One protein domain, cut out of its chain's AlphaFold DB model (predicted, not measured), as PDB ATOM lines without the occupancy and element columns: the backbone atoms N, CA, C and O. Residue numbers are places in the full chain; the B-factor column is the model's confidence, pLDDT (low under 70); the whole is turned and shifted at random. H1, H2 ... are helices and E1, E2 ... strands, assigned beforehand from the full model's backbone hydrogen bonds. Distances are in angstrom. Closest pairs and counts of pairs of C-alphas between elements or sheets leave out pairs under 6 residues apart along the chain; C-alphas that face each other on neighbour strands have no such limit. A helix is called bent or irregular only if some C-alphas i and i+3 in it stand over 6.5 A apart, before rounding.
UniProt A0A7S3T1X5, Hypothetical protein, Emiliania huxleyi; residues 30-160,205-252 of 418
ATOM      1  N   SER A  30     168.524 148.580 151.427       82.75
ATOM      2  CA  SER A  30     167.216 148.367 150.792       82.75
ATOM      3  C   SER A  30     166.314 147.436 151.626       82.75
ATOM      4  O   SER A  30     166.695 146.942 152.691       82.75
ATOM      5  N   GLY A  31     165.081 147.208 151.162       87.75
ATOM      6  CA  GLY A  31     164.131 146.292 151.796       87.75
ATOM      7  C   GLY A  31     163.233 146.945 152.852       87.75
ATOM      8  O   GLY A  31     162.831 148.103 152.720       87.75
ATOM      9  N   ARG A  32     162.868 146.188 153.897       91.75
ATOM     10  CA  ARG A  32     161.813 146.581 154.848       91.75
ATOM     11  C   ARG A  32     162.112 147.888 155.581       91.75
ATOM     12  O   ARG A  32     161.254 148.761 155.620       91.75
ATOM     13  N   ALA A  33     163.322 148.047 156.122       91.69
ATOM     14  CA  ALA A  33     163.699 149.242 156.882       91.69
ATOM     15  C   ALA A  33     163.634 150.523 156.026       91.69
ATOM     16  O   ALA A  33     163.223 151.579 156.507       91.69
ATOM     17  N   PHE A  34     163.998 150.422 154.744       92.56
ATOM     18  CA  PHE A  34     163.864 151.524 153.793       92.56
ATOM     19  C   PHE A  34     162.396 151.879 153.532       92.56
ATOM     20  O   PHE A  34     162.030 153.051 153.590       92.56
ATOM     21  N   LEU A  35     161.535 150.877 153.331       94.56
ATOM     22  CA  LEU A  35     160.094 151.091 153.168       94.56
ATOM     23  C   LEU A  35     159.438 151.683 154.417       94.56
ATOM     24  O   LEU A  35     158.608 152.582 154.305       94.56
ATOM     25  N   GLU A  36     159.814 151.212 155.607       95.00
ATOM     26  CA  GLU A  36     159.360 151.786 156.877       95.00
ATOM     27  C   GLU A  36     159.737 153.265 156.966       95.00
ATOM     28  O   GLU A  36     158.896 154.097 157.314       95.00
ATOM     29  N   TRP A  37     160.973 153.605 156.590       94.12
ATOM     30  CA  TRP A  37     161.416 154.991 156.506       94.12
ATOM     31  C   TRP A  37     160.582 155.793 155.496       94.12
ATOM     32  O   TRP A  37     160.066 156.847 155.861       94.12
ATOM     33  N   GLU A  38     160.367 155.309 154.268       94.69
ATOM     34  CA  GLU A  38     159.577 156.029 153.255       94.69
ATOM     35  C   GLU A  38     158.112 156.227 153.659       94.69
ATOM     36  O   GLU A  38     157.564 157.316 153.469       94.69
ATOM     37  N   VAL A  39     157.468 155.216 154.249       96.25
ATOM     38  CA  VAL A  39     156.095 155.342 154.764       96.25
ATOM     39  C   VAL A  39     156.044 156.383 155.882       96.25
ATOM     40  O   VAL A  39     155.156 157.235 155.879       96.25
ATOM     41  N   GLN A  40     157.017 156.384 156.799       94.69
ATOM     42  CA  GLN A  40     157.119 157.423 157.828       94.69
ATOM     43  C   GLN A  40     157.293 158.818 157.214       94.69
ATOM     44  O   GLN A  40     156.658 159.762 157.687       94.69
ATOM     45  N   GLN A  41     158.092 158.956 156.149       92.06
ATOM     46  CA  GLN A  41     158.237 160.225 155.430       92.06
ATOM     47  C   GLN A  41     156.927 160.667 154.774       92.06
ATOM     48  O   GLN A  41     156.546 161.829 154.899       92.06
ATOM     49  N   LEU A  42     156.197 159.756 154.123       94.06
ATOM     50  CA  LEU A  42     154.892 160.057 153.534       94.06
ATOM     51  C   LEU A  42     153.865 160.487 154.584       94.06
ATOM     52  O   LEU A  42     153.064 161.377 154.317       94.06
ATOM     53  N   VAL A  43     153.879 159.879 155.770       94.69
ATOM     54  CA  VAL A  43     152.983 160.263 156.870       94.69
ATOM     55  C   VAL A  43     153.376 161.622 157.454       94.69
ATOM     56  O   VAL A  43     152.499 162.454 157.686       94.69
ATOM     57  N   ALA A  44     154.673 161.874 157.655       91.56
ATOM     58  CA  ALA A  44     155.177 163.142 158.184       91.56
ATOM     59  C   ALA A  44     154.968 164.314 157.207       91.56
ATOM     60  O   ALA A  44     154.615 165.417 157.623       91.56
ATOM     61  N   HIS A  45     155.141 164.063 155.908       90.25
ATOM     62  CA  HIS A  45     155.064 165.050 154.830       90.25
ATOM     63  C   HIS A  45     154.037 164.635 153.781       90.25
ATOM     64  O   HIS A  45     154.357 164.421 152.604       90.25
ATOM     65  N   LYS A  46     152.790 164.534 154.247       92.75
ATOM     66  CA  LYS A  46     151.633 164.054 153.494       92.75
ATOM     67  C   LYS A  46     151.459 164.797 152.164       92.75
ATOM     68  O   LYS A  46     151.085 165.972 152.176       92.75
ATOM     69  N   PRO A  47     151.685 164.130 151.015       91.44
ATOM     70  CA  PRO A  47     151.449 164.739 149.714       91.44
ATOM     71  C   PRO A  47     149.965 165.081 149.518       91.44
ATOM     72  O   PRO A  47     149.101 164.433 150.124       91.44
ATOM     73  N   PRO A  48     149.638 166.066 148.661       90.25
ATOM     74  CA  PRO A  48     148.257 166.416 148.358       90.25
ATOM     75  C   PRO A  48     147.450 165.193 147.931       90.25
ATOM     76  O   PRO A  48     147.839 164.466 147.025       90.25
ATOM     77  N   GLY A  49     146.314 164.975 148.589       92.44
ATOM     78  CA  GLY A  49     145.437 163.842 148.312       92.44
ATOM     79  C   GLY A  49     145.803 162.545 149.037       92.44
ATOM     80  O   GLY A  49     144.949 161.675 149.124       92.44
ATOM     81  N   LEU A  50     146.971 162.388 149.661       96.06
ATOM     82  CA  LEU A  50     147.202 161.219 150.516       96.06
ATOM     83  C   LEU A  50     146.335 161.313 151.786       96.06
ATOM     84  O   LEU A  50     146.342 162.324 152.486       96.06
ATOM     85  N   MET A  51     145.592 160.260 152.123       96.06
ATOM     86  CA  MET A  51     144.803 160.157 153.363       96.06
ATOM     87  C   MET A  51     145.469 159.265 154.401       96.06
ATOM     88  O   MET A  51     145.455 159.604 155.582       96.06
ATOM     89  N   HIS A  52     146.031 158.143 153.966       96.56
ATOM     90  CA  HIS A  52     146.642 157.137 154.831       96.56
ATOM     91  C   HIS A  52     147.768 156.443 154.076       96.56
ATOM     92  O   HIS A  52     147.647 156.236 152.868       96.56
ATOM     93  N   ALA A  53     148.826 156.087 154.789       97.50
ATOM     94  CA  ALA A  53     149.894 155.236 154.299       97.50
ATOM     95  C   ALA A  53     150.344 154.337 155.449       97.50
ATOM     96  O   ALA A  53     150.574 154.819 156.557       97.50
ATOM     97  N   GLU A  54     150.452 153.043 155.187       96.75
ATOM     98  CA  GLU A  54     150.829 152.053 156.187       96.75
ATOM     99  C   GLU A  54     151.596 150.917 155.526       96.75
ATOM    100  O   GLU A  54     151.175 150.389 154.497       96.75
ATOM    101  N   LEU A  55     152.715 150.526 156.133       96.38
ATOM    102  CA  LEU A  55     153.372 149.274 155.801       96.38
ATOM    103  C   LEU A  55     152.645 148.157 156.546       96.38
ATOM    104  O   LEU A  55     152.599 148.156 157.777       96.38
ATOM    105  N   LEU A  56     152.073 147.216 155.806       94.06
ATOM    106  CA  LEU A  56     151.352 146.105 156.405       94.06
ATOM    107  C   LEU A  56     152.328 145.136 157.093       94.06
ATOM    108  O   LEU A  56     153.486 145.009 156.674       94.06
ATOM    109  N   PRO A  57     151.886 144.443 158.159       89.06
ATOM    110  CA  PRO A  57     152.671 143.364 158.737       89.06
ATOM    111  C   PRO A  57     152.912 142.281 157.686       89.06
ATOM    112  O   PRO A  57     152.083 142.085 156.790       89.06
ATOM    113  N   ASP A  58     154.029 141.568 157.813       83.38
ATOM    114  CA  ASP A  58     154.276 140.419 156.952       83.38
ATOM    115  C   ASP A  58     153.165 139.386 157.185       83.38
ATOM    116  O   ASP A  58     152.914 138.935 158.307       83.38
ATOM    117  N   GLY A  59     152.411 139.110 156.124       72.25
ATOM    118  CA  GLY A  59     151.343 138.121 156.132       72.25
ATOM    119  C   GLY A  59     151.875 136.744 155.741       72.25
ATOM    120  O   GLY A  59     152.897 136.666 155.054       72.25
ATOM    121  N   PRO A  60     151.174 135.659 156.116       68.00
ATOM    122  CA  PRO A  60     151.463 134.343 155.565       68.00
ATOM    123  C   PRO A  60     151.390 134.428 154.044       68.00
ATOM    124  O   PRO A  60     150.416 134.933 153.476       68.00
ATOM    125  N   ARG A  61     152.456 133.984 153.384       70.12
ATOM    126  CA  ARG A  61     152.474 133.878 151.933       70.12
ATOM    127  C   ARG A  61     152.077 132.490 151.537       70.12
ATOM    128  O   ARG A  61     152.685 131.544 152.005       70.12
ATOM    129  N   MET A  62     151.127 132.392 150.627       76.75
ATOM    130  CA  MET A  62     150.916 131.148 149.914       76.75
ATOM    131  C   MET A  62     151.889 131.137 148.738       76.75
ATOM    132  O   MET A  62     151.824 132.015 147.878       76.75
ATOM    133  N   VAL A  63     152.819 130.190 148.736       77.44
ATOM    134  CA  VAL A  63     153.668 129.871 147.583       77.44
ATOM    135  C   VAL A  63     153.259 128.503 147.062       77.44
ATOM    136  O   VAL A  63     152.796 127.670 147.835       77.44
ATOM    137  N   LEU A  64     153.382 128.286 145.757       77.50
ATOM    138  CA  LEU A  64     153.208 126.952 145.196       77.50
ATOM    139  C   LEU A  64     154.513 126.181 145.407       77.50
ATOM    140  O   LEU A  64     155.583 126.701 145.085       77.50
ATOM    141  N   ASP A  65     154.432 124.990 145.986       81.69
ATOM    142  CA  ASP A  65     155.572 124.082 146.070       81.69
ATOM    143  C   ASP A  65     155.846 123.390 144.720       81.69
ATOM    144  O   ASP A  65     155.245 123.712 143.690       81.69
ATOM    145  N   ALA A  66     156.804 122.460 144.705       83.56
ATOM    146  CA  ALA A  66     157.189 121.728 143.497       83.56
ATOM    147  C   ALA A  66     156.047 120.878 142.909       83.56
ATOM    148  O   ALA A  66     156.063 120.594 141.712       83.56
ATOM    149  N   ASP A  67     155.062 120.512 143.729       83.69
ATOM    150  CA  ASP A  67     153.893 119.728 143.333       83.69
ATOM    151  C   ASP A  67     152.720 120.629 142.900       83.69
ATOM    152  O   ASP A  67     151.670 120.143 142.478       83.69
ATOM    153  N   GLY A  68     152.902 121.954 142.956       77.94
ATOM    154  CA  GLY A  68     151.870 122.937 142.645       77.94
ATOM    155  C   GLY A  68     150.859 123.136 143.775       77.94
ATOM    156  O   GLY A  68     149.817 123.755 143.551       77.94
ATOM    157  N   GLU A  69     151.138 122.635 144.979       73.69
ATOM    158  CA  GLU A  69     150.272 122.806 146.141       73.69
ATOM    159  C   GLU A  69     150.589 124.130 146.847       73.69
ATOM    160  O   GLU A  69     151.738 124.552 146.980       73.69
ATOM    161  N   ALA A  70     149.545 124.821 147.310       74.31
ATOM    162  CA  ALA A  70     149.703 126.083 148.018       74.31
ATOM    163  C   ALA A  70     150.159 125.827 149.466       74.31
ATOM    164  O   ALA A  70     149.384 125.364 150.308       74.31
ATOM    165  N   VAL A  71     151.403 126.184 149.774       80.75
ATOM    166  CA  VAL A  71     152.014 126.055 151.103       80.75
ATOM    167  C   VAL A  71     152.345 127.421 151.699       80.75
ATOM    168  O   VAL A  71     152.563 128.396 150.979       80.75
ATOM    169  N   GLU A  72     152.381 127.510 153.032       76.56
ATOM    170  CA  GLU A  72     152.865 128.715 153.709       76.56
ATOM    171  C   GLU A  72     154.374 128.864 153.463       76.56
ATOM    172  O   GLU A  72     155.189 128.081 153.950       76.56
ATOM    173  N   GLY A  73     154.744 129.873 152.682       71.69
ATOM    174  CA  GLY A  73     156.119 130.298 152.483       71.69
ATOM    175  C   GLY A  73     156.686 131.002 153.721       71.69
ATOM    176  O   GLY A  73     155.948 131.344 154.652       71.69
ATOM    177  N   PRO A  74     158.005 131.257 153.741       72.00
ATOM    178  CA  PRO A  74     158.647 131.959 154.842       72.00
ATOM    179  C   PRO A  74     157.954 133.302 155.111       72.00
ATOM    180  O   PRO A  74     157.726 134.101 154.204       72.00
ATOM    181  N   LEU A  75     157.641 133.545 156.387       68.19
ATOM    182  CA  LEU A  75     156.960 134.754 156.870       68.19
ATOM    183  C   LEU A  75     157.787 136.035 156.681       68.19
ATOM    184  O   LEU A  75     157.267 137.121 156.899       68.19
ATOM    185  N   CYS A  76     159.058 135.923 156.296       68.69
ATOM    186  CA  CYS A  76     159.970 137.049 156.164       68.69
ATOM    187  C   CYS A  76     160.434 137.207 154.719       68.69
ATOM    188  O   CYS A  76     160.952 136.269 154.117       68.69
ATOM    189  N   GLY A  77     160.311 138.429 154.204       80.19
ATOM    190  CA  GLY A  77     160.881 138.842 152.925       80.19
ATOM    191  C   GLY A  77     159.868 139.552 152.028       80.19
ATOM    192  O   GLY A  77     158.706 139.683 152.395       80.19
ATOM    193  N   PRO A  78     160.277 140.035 150.850       85.56
ATOM    194  CA  PRO A  78     159.429 140.722 149.865       85.56
ATOM    195  C   PRO A  78     158.674 139.769 148.913       85.56
ATOM    196  O   PRO A  78     159.122 138.638 148.750       85.56
ATOM    197  N   PRO A  79     157.532 140.169 148.310       91.19
ATOM    198  CA  PRO A  79     157.007 141.534 148.256       91.19
ATOM    199  C   PRO A  79     156.436 142.087 149.573       91.19
ATOM    200  O   PRO A  79     155.453 141.576 150.120       91.19
ATOM    201  N   TYR A  80     157.028 143.174 150.061       93.50
ATOM    202  CA  TYR A  80     156.469 143.948 151.166       93.50
ATOM    203  C   TYR A  80     155.227 144.693 150.677       93.50
ATOM    204  O   TYR A  80     155.175 145.112 149.521       93.50
ATOM    205  N   GLN A  81     154.223 144.864 151.536       95.12
ATOM    206  CA  GLN A  81     152.949 145.456 151.128       95.12
ATOM    207  C   GLN A  81     152.737 146.811 151.791       95.12
ATOM    208  O   GLN A  81     152.628 146.894 153.014       95.12
ATOM    209  N   VAL A  82     152.613 147.862 150.986       96.81
ATOM    210  CA  VAL A  82     152.235 149.196 151.464       96.81
ATOM    211  C   VAL A  82     150.790 149.469 151.070       96.81
ATOM    212  O   VAL A  82     150.426 149.382 149.900       96.81
ATOM    213  N   LEU A  83     149.956 149.810 152.048       97.19
ATOM    214  CA  LEU A  83     148.583 150.236 151.829       97.19
ATOM    215  C   LEU A  83     148.522 151.760 151.806       97.19
ATOM    216  O   LEU A  83     148.835 152.423 152.795       97.19
ATOM    217  N   LEU A  84     148.067 152.315 150.691       97.31
ATOM    218  CA  LEU A  84     147.790 153.731 150.522       97.31
ATOM    219  C   LEU A  84     146.282 153.963 150.454       97.31
ATOM    220  O   LEU A  84     145.532 153.188 149.860       97.31
ATOM    221  N   ARG A  85     145.828 155.079 151.020       96.50
ATOM    222  CA  ARG A  85     144.485 155.612 150.784       96.50
ATOM    223  C   ARG A  85     144.607 156.995 150.175       96.50
ATOM    224  O   ARG A  85     145.170 157.887 150.804       96.50
ATOM    225  N   ILE A  86     144.078 157.165 148.971       95.56
ATOM    226  CA  ILE A  86     144.270 158.350 148.141       95.56
ATOM    227  C   ILE A  86     142.921 159.035 147.905       95.56
ATOM    228  O   ILE A  86     142.001 158.469 147.324       95.56
ATOM    229  N   GLN A  87     142.809 160.281 148.338       94.88
ATOM    230  CA  GLN A  87     141.696 161.181 148.085       94.88
ATOM    231  C   GLN A  87     141.923 161.968 146.800       94.88
ATOM    232  O   GLN A  87     142.912 162.685 146.635       94.88
ATOM    233  N   ARG A  88     140.944 161.903 145.903       91.25
ATOM    234  CA  ARG A  88     140.872 162.792 144.743       91.25
ATOM    235  C   ARG A  88     140.225 164.132 145.119       91.25
ATOM    236  O   ARG A  88     139.498 164.187 146.112       91.25
ATOM    237  N   PRO A  89     140.440 165.210 144.341       88.31
ATOM    238  CA  PRO A  89     139.629 166.420 144.456       88.31
ATOM    239  C   PRO A  89     138.139 166.089 144.320       88.31
ATOM    240  O   PRO A  89     137.787 165.207 143.541       88.31
ATOM    241  N   ARG A  90     137.264 166.805 145.038       88.44
ATOM    242  CA  ARG A  90     135.800 166.588 145.000       88.44
ATOM    243  C   ARG A  90     135.183 166.727 143.608       88.44
ATOM    244  O   ARG A  90     134.156 166.121 143.341       88.44
ATOM    245  N   SER A  91     135.807 167.512 142.737       86.50
ATOM    246  CA  SER A  91     135.406 167.677 141.339       86.50
ATOM    247  C   SER A  91     135.884 166.547 140.420       86.50
ATOM    248  O   SER A  91     135.479 166.493 139.263       86.50
ATOM    249  N   GLY A  92     136.769 165.667 140.897       85.94
ATOM    250  CA  GLY A  92     137.339 164.584 140.105       85.94
ATOM    251  C   GLY A  92     136.379 163.408 139.939       85.94
ATOM    252  O   GLY A  92     135.622 163.074 140.844       85.94
ATOM    253  N   VAL A  93     136.472 162.736 138.792       85.31
ATOM    254  CA  VAL A  93     135.651 161.566 138.435       85.31
ATOM    255  C   VAL A  93     135.767 160.445 139.468       85.31
ATOM    256  O   VAL A  93     134.764 159.859 139.856       85.31
ATOM    257  N   TYR A  94     136.986 160.167 139.931       88.38
ATOM    258  CA  TYR A  94     137.272 159.091 140.885       88.38
ATOM    259  C   TYR A  94     137.235 159.570 142.343       88.38
ATOM    260  O   TYR A  94     137.981 159.078 143.192       88.38
ATOM    261  N   TRP A  95     136.431 160.593 142.641       90.38
ATOM    262  CA  TRP A  95     136.207 161.020 144.014       90.38
ATOM    263  C   TRP A  95     135.334 160.011 144.764       90.38
ATOM    264  O   TRP A  95     134.271 159.611 144.297       90.38
ATOM    265  N   SER A  96     135.763 159.650 145.968       87.50
ATOM    266  CA  SER A  96     134.975 158.886 146.928       87.50
ATOM    267  C   SER A  96     135.181 159.459 148.330       87.50
ATOM    268  O   SER A  96     136.243 160.002 148.633       87.50
ATOM    269  N   GLU A  97     134.176 159.342 149.198       86.25
ATOM    270  CA  GLU A  97     134.230 159.876 150.569       86.25
ATOM    271  C   GLU A  97     135.310 159.197 151.432       86.25
ATOM    272  O   GLU A  97     135.929 159.834 152.280       86.25
ATOM    273  N   GLY A  98     135.574 157.911 151.186       88.12
ATOM    274  CA  GLY A  98     136.602 157.131 151.882       88.12
ATOM    275  C   GLY A  98     137.961 157.084 151.180       88.12
ATOM    276  O   GLY A  98     138.831 156.343 151.634       88.12
ATOM    277  N   GLY A  99     138.136 157.814 150.074       92.94
ATOM    278  CA  GLY A  99     139.294 157.687 149.192       92.94
ATOM    279  C   GLY A  99     139.371 156.341 148.460       92.94
ATOM    280  O   GLY A  99     138.581 155.417 148.676       92.94
ATOM    281  N   LEU A 100     140.337 156.236 147.555       93.62
ATOM    282  CA  LEU A 100     140.693 155.009 146.853       93.62
ATOM    283  C   LEU A 100     141.753 154.269 147.657       93.62
ATOM    284  O   LEU A 100     142.738 154.874 148.075       93.62
ATOM    285  N   VAL A 101     141.559 152.973 147.874       94.94
ATOM    286  CA  VAL A 101     142.551 152.132 148.546       94.94
ATOM    287  C   VAL A 101     143.424 151.471 147.487       94.94
ATOM    288  O   VAL A 101     142.912 150.816 146.579       94.94
ATOM    289  N   VAL A 102     144.733 151.669 147.607       96.19
ATOM    290  CA  VAL A 102     145.750 151.163 146.686       96.19
ATOM    291  C   VAL A 102     146.765 150.359 147.480       96.19
ATOM    292  O   VAL A 102     147.289 150.835 148.484       96.19
ATOM    293  N   ARG A 103     147.047 149.142 147.035       96.38
ATOM    294  CA  ARG A 103     148.104 148.290 147.560       96.38
ATOM    295  C   ARG A 103     149.307 148.363 146.632       96.38
ATOM    296  O   ARG A 103     149.168 148.205 145.424       96.38
ATOM    297  N   LEU A 104     150.477 148.586 147.211       96.88
ATOM    298  CA  LEU A 104     151.763 148.531 146.528       96.88
ATOM    299  C   LEU A 104     152.510 147.281 146.986       96.88
ATOM    300  O   LEU A 104     152.632 147.055 148.191       96.88
ATOM    301  N   LEU A 105     152.997 146.480 146.042       95.31
ATOM    302  CA  LEU A 105     153.800 145.286 146.295       95.31
ATOM    303  C   LEU A 105     155.257 145.588 145.923       95.31
ATOM    304  O   LEU A 105     155.616 145.698 144.752       95.31
ATOM    305  N   CYS A 106     156.100 145.754 146.935       95.25
ATOM    306  CA  CYS A 106     157.504 146.126 146.791       95.25
ATOM    307  C   CYS A 106     158.385 144.871 146.842       95.25
ATOM    308  O   CYS A 106     158.604 144.320 147.923       95.25
ATOM    309  N   GLY A 107     158.865 144.418 145.680       93.12
ATOM    310  CA  GLY A 107     159.745 143.249 145.538       93.12
ATOM    311  C   GLY A 107     161.161 143.440 146.105       93.12
ATOM    312  O   GLY A 107     161.488 144.491 146.654       93.12
ATOM    313  N   GLU A 108     162.020 142.425 145.943       91.38
ATOM    314  CA  GLU A 108     163.437 142.459 146.371       91.38
ATOM    315  C   GLU A 108     164.219 143.616 145.751       91.38
ATOM    316  O   GLU A 108     165.036 144.243 146.421       91.38
ATOM    317  N   GLY A 109     163.933 143.922 144.485       90.94
ATOM    318  CA  GLY A 109     164.605 144.983 143.744       90.94
ATOM    319  C   GLY A 109     164.222 146.398 144.175       90.94
ATOM    320  O   GLY A 109     164.830 147.348 143.697       90.94
ATOM    321  N   TYR A 110     163.242 146.591 145.060       92.06
ATOM    322  CA  TYR A 110     162.827 147.929 145.478       92.06
ATOM    323  C   TYR A 110     163.913 148.615 146.340       92.06
ATOM    324  O   TYR A 110     164.406 147.994 147.290       92.06
ATOM    325  N   PRO A 111     164.283 149.893 146.089       91.25
ATOM    326  CA  PRO A 111     163.663 150.886 145.186       91.25
ATOM    327  C   PRO A 111     164.277 150.990 143.774       91.25
ATOM    328  O   PRO A 111     164.017 151.954 143.050       91.25
ATOM    329  N   ALA A 112     165.142 150.057 143.378       88.75
ATOM    330  CA  ALA A 112     165.723 150.022 142.034       88.75
ATOM    331  C   ALA A 112     164.727 149.532 140.970       88.75
ATOM    332  O   ALA A 112     164.872 149.892 139.806       88.75
ATOM    333  N   SER A 113     163.703 148.773 141.366       90.50
ATOM    334  CA  SER A 113     162.543 148.412 140.546       90.50
ATOM    335  C   SER A 113     161.257 149.042 141.099       90.50
ATOM    336  O   SER A 113     161.139 149.214 142.320       90.50
ATOM    337  N   PRO A 114     160.279 149.386 140.241       93.50
ATOM    338  CA  PRO A 114     159.027 149.971 140.700       93.50
ATOM    339  C   PRO A 114     158.200 148.956 141.504       93.50
ATOM    340  O   PRO A 114     158.319 147.748 141.283       93.50
ATOM    341  N   PRO A 115     157.352 149.417 142.440       95.69
ATOM    342  CA  PRO A 115     156.407 148.540 143.113       95.69
ATOM    343  C   PRO A 115     155.237 148.204 142.184       95.69
ATOM    344  O   PRO A 115     154.765 149.074 141.452       95.69
ATOM    345  N   GLU A 116     154.715 146.980 142.259       95.50
ATOM    346  CA  GLU A 116     153.477 146.619 141.562       95.50
ATOM    347  C   GLU A 116     152.290 147.305 142.250       95.50
ATOM    348  O   GLU A 116     152.160 147.266 143.477       95.50
ATOM    349  N   VAL A 117     151.417 147.941 141.474       95.81
ATOM    350  CA  VAL A 117     150.271 148.692 141.994       95.81
ATOM    351  C   VAL A 117     148.974 147.929 141.769       95.81
ATOM    352  O   VAL A 117     148.683 147.521 140.646       95.81
ATOM    353  N   ARG A 118     148.147 147.825 142.815       95.00
ATOM    354  CA  ARG A 118     146.795 147.263 142.741       95.00
ATOM    355  C   ARG A 118     145.764 148.141 143.432       95.00
ATOM    356  O   ARG A 118     145.930 148.520 144.590       95.00
ATOM    357  N   PHE A 119     144.664 148.432 142.754       94.00
ATOM    358  CA  PHE A 119     143.507 149.085 143.358       94.00
ATOM    359  C   PHE A 119     142.596 148.043 144.012       94.00
ATOM    360  O   PHE A 119     142.122 147.121 143.363       94.00
ATOM    361  N   GLU A 120     142.307 148.212 145.303       91.44
ATOM    362  CA  GLU A 120     141.414 147.306 146.052       91.44
ATOM    363  C   GLU A 120     139.936 147.536 145.710       91.44
ATOM    364  O   GLU A 120     139.080 146.673 145.900       91.44
ATOM    365  N   ALA A 121     139.613 148.735 145.228       84.69
ATOM    366  CA  ALA A 121     138.292 149.039 144.714       84.69
ATOM    367  C   ALA A 121     138.234 148.677 143.231       84.69
ATOM    368  O   ALA A 121     139.095 149.094 142.460       84.69
ATOM    369  N   LEU A 122     137.157 148.007 142.810       81.81
ATOM    370  CA  LEU A 122     136.846 147.899 141.388       81.81
ATOM    371  C   LEU A 122     136.723 149.323 140.828       81.81
ATOM    372  O   LEU A 122     135.903 150.113 141.309       81.81
ATOM    373  N   LEU A 123     137.528 149.659 139.831       84.25
ATOM    374  CA  LEU A 123     137.561 150.970 139.196       84.25
ATOM    375  C   LEU A 123     137.429 150.775 137.690       84.25
ATOM    376  O   LEU A 123     138.195 150.035 137.087       84.25
ATOM    377  N   HIS A 124     136.456 151.449 137.076       82.12
ATOM    378  CA  HIS A 124     136.362 151.483 135.619       82.12
ATOM    379  C   HIS A 124     137.335 152.544 135.121       82.12
ATOM    380  O   HIS A 124     136.994 153.721 135.059       82.12
ATOM    381  N   HIS A 125     138.559 152.120 134.833       82.50
ATOM    382  CA  HIS A 125     139.618 152.971 134.316       82.50
ATOM    383  C   HIS A 125     140.210 152.322 133.071       82.50
ATOM    384  O   HIS A 125     140.418 151.115 133.051       82.50
ATOM    385  N   PHE A 126     140.541 153.118 132.054       77.75
ATOM    386  CA  PHE A 126     141.093 152.610 130.789       77.75
ATOM    387  C   PHE A 126     142.423 151.838 130.949       77.75
ATOM    388  O   PHE A 126     142.773 151.030 130.099       77.75
ATOM    389  N   PHE A 127     143.144 152.092 132.040       81.25
ATOM    390  CA  PHE A 127     144.446 151.492 132.356       81.25
ATOM    391  C   PHE A 127     144.378 150.501 133.517       81.25
ATOM    392  O   PHE A 127     145.407 150.227 134.110       81.25
ATOM    393  N   LEU A 128     143.199 150.041 133.930       86.00
ATOM    394  CA  LEU A 128     143.124 148.997 134.947       86.00
ATOM    395  C   LEU A 128     142.678 147.701 134.298       86.00
ATOM    396  O   LEU A 128     141.743 147.701 133.496       86.00
ATOM    397  N   ASP A 129     143.370 146.620 134.635       84.75
ATOM    398  CA  ASP A 129     142.911 145.277 134.315       84.75
ATOM    399  C   ASP A 129     141.728 144.867 135.217       84.75
ATOM    400  O   ASP A 129     141.290 145.608 136.108       84.75
ATOM    401  N   ASP A 130     141.202 143.663 134.995       81.50
ATOM    402  CA  ASP A 130     140.073 143.127 135.762       81.50
ATOM    403  C   ASP A 130     140.405 142.877 137.249       81.50
ATOM    404  O   ASP A 130     139.499 142.736 138.073       81.50
ATOM    405  N   LEU A 131     141.693 142.839 137.607       83.00
ATOM    406  CA  LEU A 131     142.200 142.658 138.968       83.00
ATOM    407  C   LEU A 131     142.597 143.988 139.634       83.00
ATOM    408  O   LEU A 131     143.074 143.985 140.771       83.00
ATOM    409  N   GLY A 132     142.399 145.121 138.953       85.75
ATOM    410  CA  GLY A 132     142.799 146.443 139.430       85.75
ATOM    411  C   GLY A 132     144.307 146.701 139.359       85.75
ATOM    412  O   GLY A 132     144.779 147.639 140.006       85.75
ATOM    413  N   GLY A 133     145.056 145.882 138.621       90.00
ATOM    414  CA  GLY A 133     146.461 146.081 138.286       90.00
ATOM    415  C   GLY A 133     146.654 147.112 137.173       90.00
ATOM    416  O   GLY A 133     145.735 147.409 136.407       90.00
ATOM    417  N   LEU A 134     147.858 147.684 137.106       89.56
ATOM    418  CA  LEU A 134     148.267 148.613 136.048       89.56
ATOM    419  C   LEU A 134     149.016 147.874 134.924       89.56
ATOM    420  O   LEU A 134     149.767 146.949 135.225       89.56
ATOM    421  N   PRO A 135     148.860 148.285 133.652       87.06
ATOM    422  CA  PRO A 135     149.538 147.678 132.511       87.06
ATOM    423  C   PRO A 135     151.019 148.056 132.464       87.06
ATOM    424  O   PRO A 135     151.414 149.089 133.003       87.06
ATOM    425  N   ASP A 136     151.802 147.293 131.703       86.62
ATOM    426  CA  ASP A 136     153.245 147.505 131.503       86.62
ATOM    427  C   ASP A 136     153.601 148.943 131.095       86.62
ATOM    428  O   ASP A 136     154.513 149.535 131.666       86.62
ATOM    429  N   LEU A 137     152.797 149.559 130.218       81.62
ATOM    430  CA  LEU A 137     152.972 150.951 129.780       81.62
ATOM    431  C   LEU A 137     153.059 151.950 130.951       81.62
ATOM    432  O   LEU A 137     153.741 152.965 130.859       81.62
ATOM    433  N   PHE A 138     152.366 151.694 132.065       86.25
ATOM    434  CA  PHE A 138     152.478 152.540 133.255       86.25
ATOM    435  C   PHE A 138     153.893 152.512 133.841       86.25
ATOM    436  O   PHE A 138     154.423 153.548 134.245       86.25
ATOM    437  N   TYR A 139     154.492 151.325 133.902       89.06
ATOM    438  CA  TYR A 139     155.824 151.120 134.457       89.06
ATOM    439  C   TYR A 139     156.909 151.638 133.514       89.06
ATOM    440  O   TYR A 139     157.863 152.236 134.000       89.06
ATOM    441  N   GLU A 140     156.713 151.508 132.198       86.94
ATOM    442  CA  GLU A 140     157.556 152.149 131.179       86.94
ATOM    443  C   GLU A 140     157.586 153.672 131.377       86.94
ATOM    444  O   GLU A 140     158.649 154.255 131.553       86.94
ATOM    445  N   VAL A 141     156.420 154.319 131.502       82.44
ATOM    446  CA  VAL A 141     156.347 155.773 131.743       82.44
ATOM    447  C   VAL A 141     156.993 156.172 133.077       82.44
ATOM    448  O   VAL A 141     157.631 157.222 133.173       82.44
ATOM    449  N   MET A 142     156.841 155.364 134.133       83.44
ATOM    450  CA  MET A 142     157.545 155.622 135.394       83.44
ATOM    451  C   MET A 142     159.064 155.520 135.237       83.44
ATOM    452  O   MET A 142     159.780 156.299 135.867       83.44
ATOM    453  N   GLN A 143     159.545 154.572 134.433       87.38
ATOM    454  CA  GLN A 143     160.962 154.411 134.144       87.38
ATOM    455  C   GLN A 143     161.507 155.609 133.366       87.38
ATOM    456  O   GLN A 143     162.477 156.216 133.818       87.38
ATOM    457  N   ASP A 144     160.837 156.015 132.286       83.75
ATOM    458  CA  ASP A 144     161.236 157.163 131.462       83.75
ATOM    459  C   ASP A 144     161.350 158.445 132.298       83.75
ATOM    460  O   ASP A 144     162.293 159.226 132.167       83.75
ATOM    461  N   LEU A 145     160.406 158.660 133.220       78.75
ATOM    462  CA  LEU A 145     160.439 159.816 134.115       78.75
ATOM    463  C   LEU A 145     161.557 159.735 135.153       78.75
ATOM    464  O   LEU A 145     162.139 160.766 135.492       78.75
ATOM    465  N   ALA A 146     161.856 158.539 135.660       80.50
ATOM    466  CA  ALA A 146     162.971 158.337 136.575       80.50
ATOM    467  C   ALA A 146     164.321 158.586 135.881       80.50
ATOM    468  O   ALA A 146     165.230 159.144 136.498       80.50
ATOM    469  N   GLU A 147     164.443 158.206 134.607       83.31
ATOM    470  CA  GLU A 147     165.628 158.441 133.778       83.31
ATOM    471  C   GLU A 147     165.789 159.929 133.437       83.31
ATOM    472  O   GLU A 147     166.841 160.504 133.724       83.31
ATOM    473  N   ALA A 148     164.729 160.593 132.969       78.25
ATOM    474  CA  ALA A 148     164.748 162.029 132.679       78.25
ATOM    475  C   ALA A 148     165.097 162.877 133.919       78.25
ATOM    476  O   ALA A 148     165.888 163.820 133.849       78.25
ATOM    477  N   ASP A 149     164.550 162.523 135.087       74.19
ATOM    478  CA  ASP A 149     164.884 163.179 136.353       74.19
ATOM    479  C   ASP A 149     166.357 162.965 136.756       74.19
ATOM    480  O   ASP A 149     166.958 163.832 137.401       74.19
ATOM    481  N   ALA A 150     166.937 161.806 136.433       76.94
ATOM    482  CA  ALA A 150     168.339 161.512 136.714       76.94
ATOM    483  C   ALA A 150     169.272 162.330 135.811       76.94
ATOM    484  O   ALA A 150     170.258 162.884 136.306       76.94
ATOM    485  N   GLU A 151     168.935 162.471 134.528       78.75
ATOM    486  CA  GLU A 151     169.668 163.309 133.572       78.75
ATOM    487  C   GLU A 151     169.642 164.792 133.974       78.75
ATOM    488  O   GLU A 151     170.693 165.433 134.045       78.75
ATOM    489  N   GLU A 152     168.470 165.326 134.341       77.06
ATOM    490  CA  GLU A 152     168.320 166.716 134.803       77.06
ATOM    491  C   GLU A 152     169.177 166.996 136.054       77.06
ATOM    492  O   GLU A 152     169.813 168.052 136.183       77.06
ATOM    493  N   ARG A 153     169.254 166.028 136.979       69.81
ATOM    494  CA  ARG A 153     170.118 166.127 138.167       69.81
ATOM    495  C   ARG A 153     171.594 166.065 137.821       69.81
ATOM    496  O   ARG A 153     172.359 166.846 138.384       69.81
ATOM    497  N   ALA A 154     171.997 165.164 136.931       71.75
ATOM    498  CA  ALA A 154     173.384 165.053 136.496       71.75
ATOM    499  C   ALA A 154     173.853 166.354 135.828       71.75
ATOM    500  O   ALA A 154     174.936 166.852 136.144       71.75
ATOM    501  N   ALA A 155     173.003 166.966 134.995       74.12
ATOM    502  CA  ALA A 155     173.261 168.270 134.392       74.12
ATOM    503  C   ALA A 155     173.382 169.382 135.452       74.12
ATOM    504  O   ALA A 155     174.348 170.149 135.444       74.12
ATOM    505  N   SER A 156     172.456 169.427 136.417       71.06
ATOM    506  CA  SER A 156     172.464 170.423 137.503       71.06
ATOM    507  C   SER A 156     173.701 170.313 138.403       71.06
ATOM    508  O   SER A 156     174.296 171.327 138.770       71.06
ATOM    509  N   LEU A 157     174.118 169.091 138.749       62.91
ATOM    510  CA  LEU A 157     175.318 168.842 139.555       62.91
ATOM    511  C   LEU A 157     176.595 169.186 138.787       62.91
ATOM    512  O   LEU A 157     177.491 169.799 139.359       62.91
ATOM    513  N   SER A 158     176.656 168.860 137.495       72.25
ATOM    514  CA  SER A 158     177.792 169.214 136.636       72.25
ATOM    515  C   SER A 158     177.976 170.733 136.549       72.25
ATOM    516  O   SER A 158     179.099 171.223 136.640       72.25
ATOM    517  N   HIS A 159     176.876 171.492 136.475       68.56
ATOM    518  CA  HIS A 159     176.912 172.956 136.506       68.56
ATOM    519  C   HIS A 159     177.383 173.508 137.865       68.56
ATOM    520  O   HIS A 159     178.144 174.475 137.915       68.56
ATOM    521  N   LEU A 160     176.957 172.898 138.977       59.34
ATOM    522  CA  LEU A 160     177.385 173.274 140.332       59.34
ATOM    523  C   LEU A 160     178.875 172.999 140.576       59.34
ATOM    524  O   LEU A 160     179.559 173.847 141.142       59.34
ATOM    525  N   TYR A 205     162.731 154.653 141.948       87.56
ATOM    526  CA  TYR A 205     161.321 154.517 142.282       87.56
ATOM    527  C   TYR A 205     161.118 154.734 143.782       87.56
ATOM    528  O   TYR A 205     161.598 153.959 144.601       87.56
ATOM    529  N   SER A 206     160.416 155.808 144.146       90.88
ATOM    530  CA  SER A 206     160.013 156.099 145.530       90.88
ATOM    531  C   SER A 206     158.503 155.971 145.680       90.88
ATOM    532  O   SER A 206     157.767 156.258 144.730       90.88
ATOM    533  N   LEU A 207     158.012 155.654 146.883       94.19
ATOM    534  CA  LEU A 207     156.563 155.587 147.143       94.19
ATOM    535  C   LEU A 207     155.876 156.921 146.818       94.19
ATOM    536  O   LEU A 207     154.732 156.959 146.359       94.19
ATOM    537  N   ARG A 208     156.586 158.034 147.033       91.94
ATOM    538  CA  ARG A 208     156.114 159.382 146.706       91.94
ATOM    539  C   ARG A 208     156.003 159.606 145.198       91.94
ATOM    540  O   ARG A 208     154.998 160.159 144.755       91.94
ATOM    541  N   GLY A 209     157.000 159.166 144.429       89.31
ATOM    542  CA  GLY A 209     156.971 159.210 142.966       89.31
ATOM    543  C   GLY A 209     155.825 158.371 142.402       89.31
ATOM    544  O   GLY A 209     155.025 158.875 141.616       89.31
ATOM    545  N   THR A 210     155.659 157.140 142.898       92.69
ATOM    546  CA  THR A 210     154.531 156.272 142.530       92.69
ATOM    547  C   THR A 210     153.194 156.937 142.847       92.69
ATOM    548  O   THR A 210     152.323 157.007 141.987       92.69
ATOM    549  N   LEU A 211     153.023 157.499 144.049       93.31
ATOM    550  CA  LEU A 211     151.803 158.217 144.426       93.31
ATOM    551  C   LEU A 211     151.509 159.399 143.489       93.31
ATOM    552  O   LEU A 211     150.361 159.591 143.088       93.31
ATOM    553  N   HIS A 212     152.526 160.183 143.131       89.44
ATOM    554  CA  HIS A 212     152.371 161.289 142.189       89.44
ATOM    555  C   HIS A 212     151.882 160.798 140.821       89.44
ATOM    556  O   HIS A 212     150.930 161.352 140.267       89.44
ATOM    557  N   MET A 213     152.459 159.704 140.325       88.75
ATOM    558  CA  MET A 213     152.043 159.094 139.066       88.75
ATOM    559  C   MET A 213     150.602 158.570 139.123       88.75
ATOM    560  O   MET A 213     149.807 158.820 138.218       88.75
ATOM    561  N   LEU A 214     150.207 157.923 140.223       92.12
ATOM    562  CA  LEU A 214     148.816 157.509 140.432       92.12
ATOM    563  C   LEU A 214     147.864 158.705 140.448       92.12
ATOM    564  O   LEU A 214     146.747 158.627 139.935       92.12
ATOM    565  N   HIS A 215     148.293 159.838 141.006       89.69
ATOM    566  CA  HIS A 215     147.494 161.052 140.953       89.69
ATOM    567  C   HIS A 215     147.291 161.562 139.527       89.69
ATOM    568  O   HIS A 215     146.176 161.992 139.221       89.69
ATOM    569  N   PHE A 216     148.321 161.507 138.687       86.94
ATOM    570  CA  PHE A 216     148.240 161.917 137.290       86.94
ATOM    571  C   PHE A 216     147.350 160.970 136.472       86.94
ATOM    572  O   PHE A 216     146.410 161.422 135.817       86.94
ATOM    573  N   LEU A 217     147.553 159.657 136.621       87.44
ATOM    574  CA  LEU A 217     146.768 158.612 135.956       87.44
ATOM    575  C   LEU A 217     145.262 158.764 136.192       87.44
ATOM    576  O   LEU A 217     144.462 158.562 135.288       87.44
ATOM    577  N   LEU A 218     144.873 159.150 137.408       87.50
ATOM    578  CA  LEU A 218     143.472 159.335 137.789       87.50
ATOM    579  C   LEU A 218     142.886 160.696 137.357       87.50
ATOM    580  O   LEU A 218     141.730 160.986 137.668       87.50
ATOM    581  N   GLN A 219     143.663 161.576 136.720       85.69
ATOM    582  CA  GLN A 219     143.199 162.885 136.227       85.69
ATOM    583  C   GLN A 219     143.004 162.916 134.727       85.69
ATOM    584  O   GLN A 219     142.087 163.585 134.254       85.69
ATOM    585  N   ALA A 220     143.893 162.249 134.011       82.12
ATOM    586  CA  ALA A 220     144.033 162.384 132.581       82.12
ATOM    587  C   ALA A 220     144.533 161.063 131.989       82.12
ATOM    588  O   ALA A 220     145.121 160.242 132.701       82.12
ATOM    589  N   PRO A 221     144.332 160.841 130.681       78.88
ATOM    590  CA  PRO A 221     145.036 159.772 129.995       78.88
ATOM    591  C   PRO A 221     146.556 159.956 130.144       78.88
ATOM    592  O   PRO A 221     147.061 161.069 130.020       78.88
ATOM    593  N   LEU A 222     147.292 158.860 130.359       71.06
ATOM    594  CA  LEU A 222     148.759 158.895 130.451       71.06
ATOM    595  C   LEU A 222     149.423 159.363 129.151       71.06
ATOM    596  O   LEU A 222     150.511 159.924 129.185       71.06
ATOM    597  N   HIS A 223     148.764 159.135 128.012       74.62
ATOM    598  CA  HIS A 223     149.274 159.497 126.698       74.62
ATOM    599  C   HIS A 223     148.331 160.502 126.016       74.62
ATOM    600  O   HIS A 223     147.132 160.221 125.902       74.62
ATOM    601  N   PRO A 224     148.836 161.632 125.487       75.75
ATOM    602  CA  PRO A 224     148.021 162.664 124.843       75.75
ATOM    603  C   PRO A 224     147.608 162.293 123.401       75.75
ATOM    604  O   PRO A 224     147.596 163.145 122.522       75.75
ATOM    605  N   CYS A 225     147.303 161.017 123.121       82.06
ATOM    606  CA  CYS A 225     146.933 160.585 121.768       82.06
ATOM    607  C   CYS A 225     145.487 160.948 121.405       82.06
ATOM    608  O   CYS A 225     144.599 160.940 122.267       82.06
ATOM    609  N   ASP A 226     145.226 161.135 120.109       78.50
ATOM    610  CA  ASP A 226     143.866 161.219 119.581       78.50
ATOM    611  C   ASP A 226     143.088 159.937 119.932       78.50
ATOM    612  O   ASP A 226     143.462 158.820 119.575       78.50
ATOM    613  N   GLY A 227     142.010 160.096 120.700       82.56
ATOM    614  CA  GLY A 227     141.172 159.000 121.194       82.56
ATOM    615  C   GLY A 227     141.502 158.512 122.610       82.56
ATOM    616  O   GLY A 227     140.602 158.000 123.278       82.56
ATOM    617  N   CYS A 228     142.717 158.736 123.128       82.75
ATOM    618  CA  CYS A 228     143.061 158.412 124.519       82.75
ATOM    619  C   CYS A 228     142.152 159.178 125.501       82.75
ATOM    620  O   CYS A 228     141.598 158.585 126.428       82.75
ATOM    621  N   GLN A 229     141.916 160.469 125.236       86.25
ATOM    622  CA  GLN A 229     140.997 161.298 126.022       86.25
ATOM    623  C   GLN A 229     139.548 160.799 125.935       86.25
ATOM    624  O   GLN A 229     138.903 160.623 126.961       86.25
ATOM    625  N   GLN A 230     139.050 160.484 124.735       85.94
ATOM    626  CA  GLN A 230     137.675 159.996 124.556       85.94
ATOM    627  C   GLN A 230     137.436 158.673 125.295       85.94
ATOM    628  O   GLN A 230     136.381 158.476 125.897       85.94
ATOM    629  N   ARG A 231     138.423 157.765 125.288       82.75
ATOM    630  CA  ARG A 231     138.358 156.524 126.071       82.75
ATOM    631  C   ARG A 231     138.384 156.804 127.559       82.75
ATOM    632  O   ARG A 231     137.571 156.236 128.282       82.75
ATOM    633  N   PHE A 232     139.283 157.673 128.011       85.50
ATOM    634  CA  PHE A 232     139.328 158.083 129.407       85.50
ATOM    635  C   PHE A 232     137.970 158.638 129.859       85.50
ATOM    636  O   PHE A 232     137.420 158.148 130.841       85.50
ATOM    637  N   ASP A 233     137.381 159.563 129.099       85.56
ATOM    638  CA  ASP A 233     136.073 160.163 129.385       85.56
ATOM    639  C   ASP A 233     134.943 159.128 129.387       85.56
ATOM    640  O   ASP A 233     134.038 159.176 130.227       85.56
ATOM    641  N   TYR A 234     135.007 158.152 128.478       85.94
ATOM    642  CA  TYR A 234     134.076 157.035 128.436       85.94
ATOM    643  C   TYR A 234     134.157 156.175 129.709       85.94
ATOM    644  O   TYR A 234     133.145 156.004 130.392       85.94
ATOM    645  N   PHE A 235     135.341 155.693 130.100       83.38
ATOM    646  CA  PHE A 235     135.505 154.903 131.331       83.38
ATOM    647  C   PHE A 235     135.180 155.716 132.590       83.38
ATOM    648  O   PHE A 235     134.521 155.215 133.502       83.38
ATOM    649  N   ALA A 236     135.539 156.998 132.593       82.12
ATOM    650  CA  ALA A 236     135.151 157.948 133.621       82.12
ATOM    651  C   ALA A 236     133.623 158.076 133.746       82.12
ATOM    652  O   ALA A 236     133.091 158.146 134.856       82.12
ATOM    653  N   SER A 237     132.892 158.092 132.626       85.38
ATOM    654  CA  SER A 237     131.426 158.088 132.639       85.38
ATOM    655  C   SER A 237     130.865 156.798 133.248       85.38
ATOM    656  O   SER A 237     130.081 156.886 134.187       85.38
ATOM    657  N   LEU A 238     131.370 155.622 132.850       82.06
ATOM    658  CA  LEU A 238     130.962 154.336 133.431       82.06
ATOM    659  C   LEU A 238     131.237 154.262 134.938       82.06
ATOM    660  O   LEU A 238     130.433 153.724 135.702       82.06
ATOM    661  N   HIS A 239     132.373 154.804 135.384       83.56
ATOM    662  CA  HIS A 239     132.692 154.871 136.803       83.56
ATOM    663  C   HIS A 239     131.703 155.755 137.571       83.56
ATOM    664  O   HIS A 239     131.209 155.331 138.618       83.56
ATOM    665  N   ARG A 240     131.375 156.945 137.044       82.69
ATOM    666  CA  ARG A 240     130.368 157.840 137.642       82.69
ATOM    667  C   ARG A 240     128.996 157.186 137.708       82.69
ATOM    668  O   ARG A 240     128.370 157.239 138.764       82.69
ATOM    669  N   ASP A 241     128.563 156.529 136.637       82.94
ATOM    670  CA  ASP A 241     127.273 155.837 136.583       82.94
ATOM    671  C   ASP A 241     127.207 154.721 137.631       82.94
ATOM    672  O   ASP A 241     126.235 154.613 138.384       82.94
ATOM    673  N   ARG A 242     128.282 153.935 137.767       84.31
ATOM    674  CA  ARG A 242     128.385 152.913 138.813       84.31
ATOM    675  C   ARG A 242     128.376 153.518 140.218       84.31
ATOM    676  O   ARG A 242     127.673 153.007 141.088       84.31
ATOM    677  N   ALA A 243     129.145 154.577 140.462       80.12
ATOM    678  CA  ALA A 243     129.176 155.247 141.762       80.12
ATOM    679  C   ALA A 243     127.796 155.818 142.130       80.12
ATOM    680  O   ALA A 243     127.338 155.642 143.261       80.12
ATOM    681  N   ALA A 244     127.098 156.422 141.165       83.56
ATOM    682  CA  ALA A 244     125.735 156.911 141.328       83.56
ATOM    683  C   ALA A 244     124.759 155.770 141.645       83.56
ATOM    684  O   ALA A 244     123.981 155.889 142.590       83.56
ATOM    685  N   ALA A 245     124.841 154.643 140.933       84.44
ATOM    686  CA  ALA A 245     124.018 153.466 141.209       84.44
ATOM    687  C   ALA A 245     124.260 152.913 142.626       84.44
ATOM    688  O   ALA A 245     123.307 152.623 143.348       84.44
ATOM    689  N   ILE A 246     125.522 152.827 143.070       83.38
ATOM    690  CA  ILE A 246     125.872 152.399 144.436       83.38
ATOM    691  C   ILE A 246     125.284 153.355 145.483       83.38
ATOM    692  O   ILE A 246     124.731 152.893 146.484       83.38
ATOM    693  N   ALA A 247     125.394 154.668 145.261       84.44
ATOM    694  CA  ALA A 247     124.878 155.689 146.169       84.44
ATOM    695  C   ALA A 247     123.341 155.672 146.242       84.44
ATOM    696  O   ALA A 247     122.777 155.737 147.332       84.44
ATOM    697  N   GLN A 248     122.658 155.515 145.104       85.94
ATOM    698  CA  GLN A 248     121.199 155.374 145.040       85.94
ATOM    699  C   GLN A 248     120.713 154.086 145.710       85.94
ATOM    700  O   GLN A 248     119.672 154.081 146.365       85.94
ATOM    701  N   TYR A 249     121.479 152.998 145.583       85.19
ATOM    702  CA  TYR A 249     121.159 151.726 146.220       85.19
ATOM    703  C   TYR A 249     121.384 151.748 147.736       85.19
ATOM    704  O   TYR A 249     120.690 151.057 148.475       85.19
ATOM    705  N   GLN A 250     122.337 152.544 148.227       87.62
ATOM    706  CA  GLN A 250     122.721 152.576 149.639       87.62
ATOM    707  C   GLN A 250     121.559 152.727 150.641       87.62
ATOM    708  O   GLN A 250     121.509 151.916 151.569       87.62
ATOM    709  N   PRO A 251     120.617 153.678 150.488       88.88
ATOM    710  CA  PRO A 251     119.462 153.792 151.384       88.88
ATOM    711  C   PRO A 251     118.416 152.677 151.204       88.88
ATOM    712  O   PRO A 251     117.537 152.539 152.049       88.88
ATOM    713  N   LEU A 252     118.488 151.896 150.122       88.94
ATOM    714  CA  LEU A 252     117.537 150.826 149.796       88.94
ATOM    715  C   LEU A 252     117.988 149.442 150.292       88.94
ATOM    716  O   LEU A 252     117.232 148.475 150.178       88.94
TER     717      LEU A 252
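What this domain is: This is residues 30 to 160 and 205 to 252 of the 418 residues of the protein "Hypothetical protein" of Emiliania huxleyi (UniProt A0A7S3T1X5). A twisted sheet of four strands, E1, E4, E5 and E6, makes a wall, with the helices H1 and H3 over one of its faces and no named helix over the other. A small hairpin, E2 and E3, lies off from this sheet, and two long helices, H2 and H4, end in free arms, residues 147 to 160 and 244 to 252. The printed part has 179 residues with four named helices and six named strands, in the order H1 E1 E2 E3 E4 E5 E6 H2 H3 H4, and its class is mixed, helices and strands. Both sheets are antiparallel, the larger in the order E1, E4, E5, E6. The whole is compact, with a radius of gyration of the C-alphas of 18.4 A, and the C-alphas span 55 by 46 by 35 A.

Where its parts are: Find C-alpha 32 at (161.813, 146.581, 154.848); from there H1 runs through residues 32 to 44, 18.2 A. Next comes E1, residues 50 to 55, 14.4 A, then E2, residues 61 to 64, 9.7 A, and E3, residues 70 to 73, 8.9 A. E4, residues 80 to 86, is 19.1 A long, E5, residues 100 to 106, 19.0 A, and E6, residues 116 to 119, 10.4 A. H2, residues 136 to 160, runs 36.4 A to C-alpha 160 at (177.385, 173.274, 140.332). After the cut you meet H3, residues 207 to 217, 15.2 A. H4, residues 228 to 252, runs 36.7 A to C-alpha 252 at (117.537, 150.826, 149.796); it is irregular, but only just, with C-alphas 248 and 251 6.8 A apart.

How they stand to each other: Begin at the edge strand E1, which is antiparallel to E4 at 167 degrees; look for N 54 and O 83, 3.0 A apart and within hydrogen-bond range. E4, E5 and E6 form a meander, each strand the antiparallel neighbour of the one before. In the hairpin E4 and E5, N 84 and O 102 are within hydrogen-bond range at 2.8 A; in the hairpin E5 and E6, so are N 103 and O 118, at 2.8 A. H1 and H3 on the same face of this sheet make two layers, helices over one face of a sheet. H1 lies over E1 and E4 at a height over the sheet of 9.0 A, and its closest C-alphas to E1 are those of Val 39 and Ala 53, 6.2 A. On the local plane H1 runs along the strands, at 22 degrees to E1. H3 lies over E5 at a height of 8.1 A, slantwise to the strands, at 46 degrees to E5 on the local plane. H1, with residues 38 to 42 alone, touches H3 at a steep tilt of 60 degrees; their closest C-alphas are those of Glu 38 and Leu 207, 6.8 A. H2, not on the sheet, is close to but not clearly touching H3, the closest C-alphas being those of Met 142 and Met 213, 7.5 A. H4 touches no helix and is not on the sheet. In the hairpin E2 and E3, N 63 and O 71 are within hydrogen-bond range at 2.9 A; E2 is apart from E1 and E3 from E4. Every O i to N i+4 pair is within hydrogen-bond range in H1, H2 and H3; in H4, 19 of 21 are.

The domain as a whole: The two C-alphas farthest apart are those of His 159 and Leu 252, 64.7 A. Residues 161 to 204 are not printed, and C-alphas 160 and 205 are 24.8 A apart across this cut. The links from E4 to E5, residues 87 to 99, and from E6 to H2, residues 120 to 135, are long. The mean pLDDT of the printed part is 86.0; look for values under 70 at residues 60, 75 to 76, 153, 157 and 159 to 160.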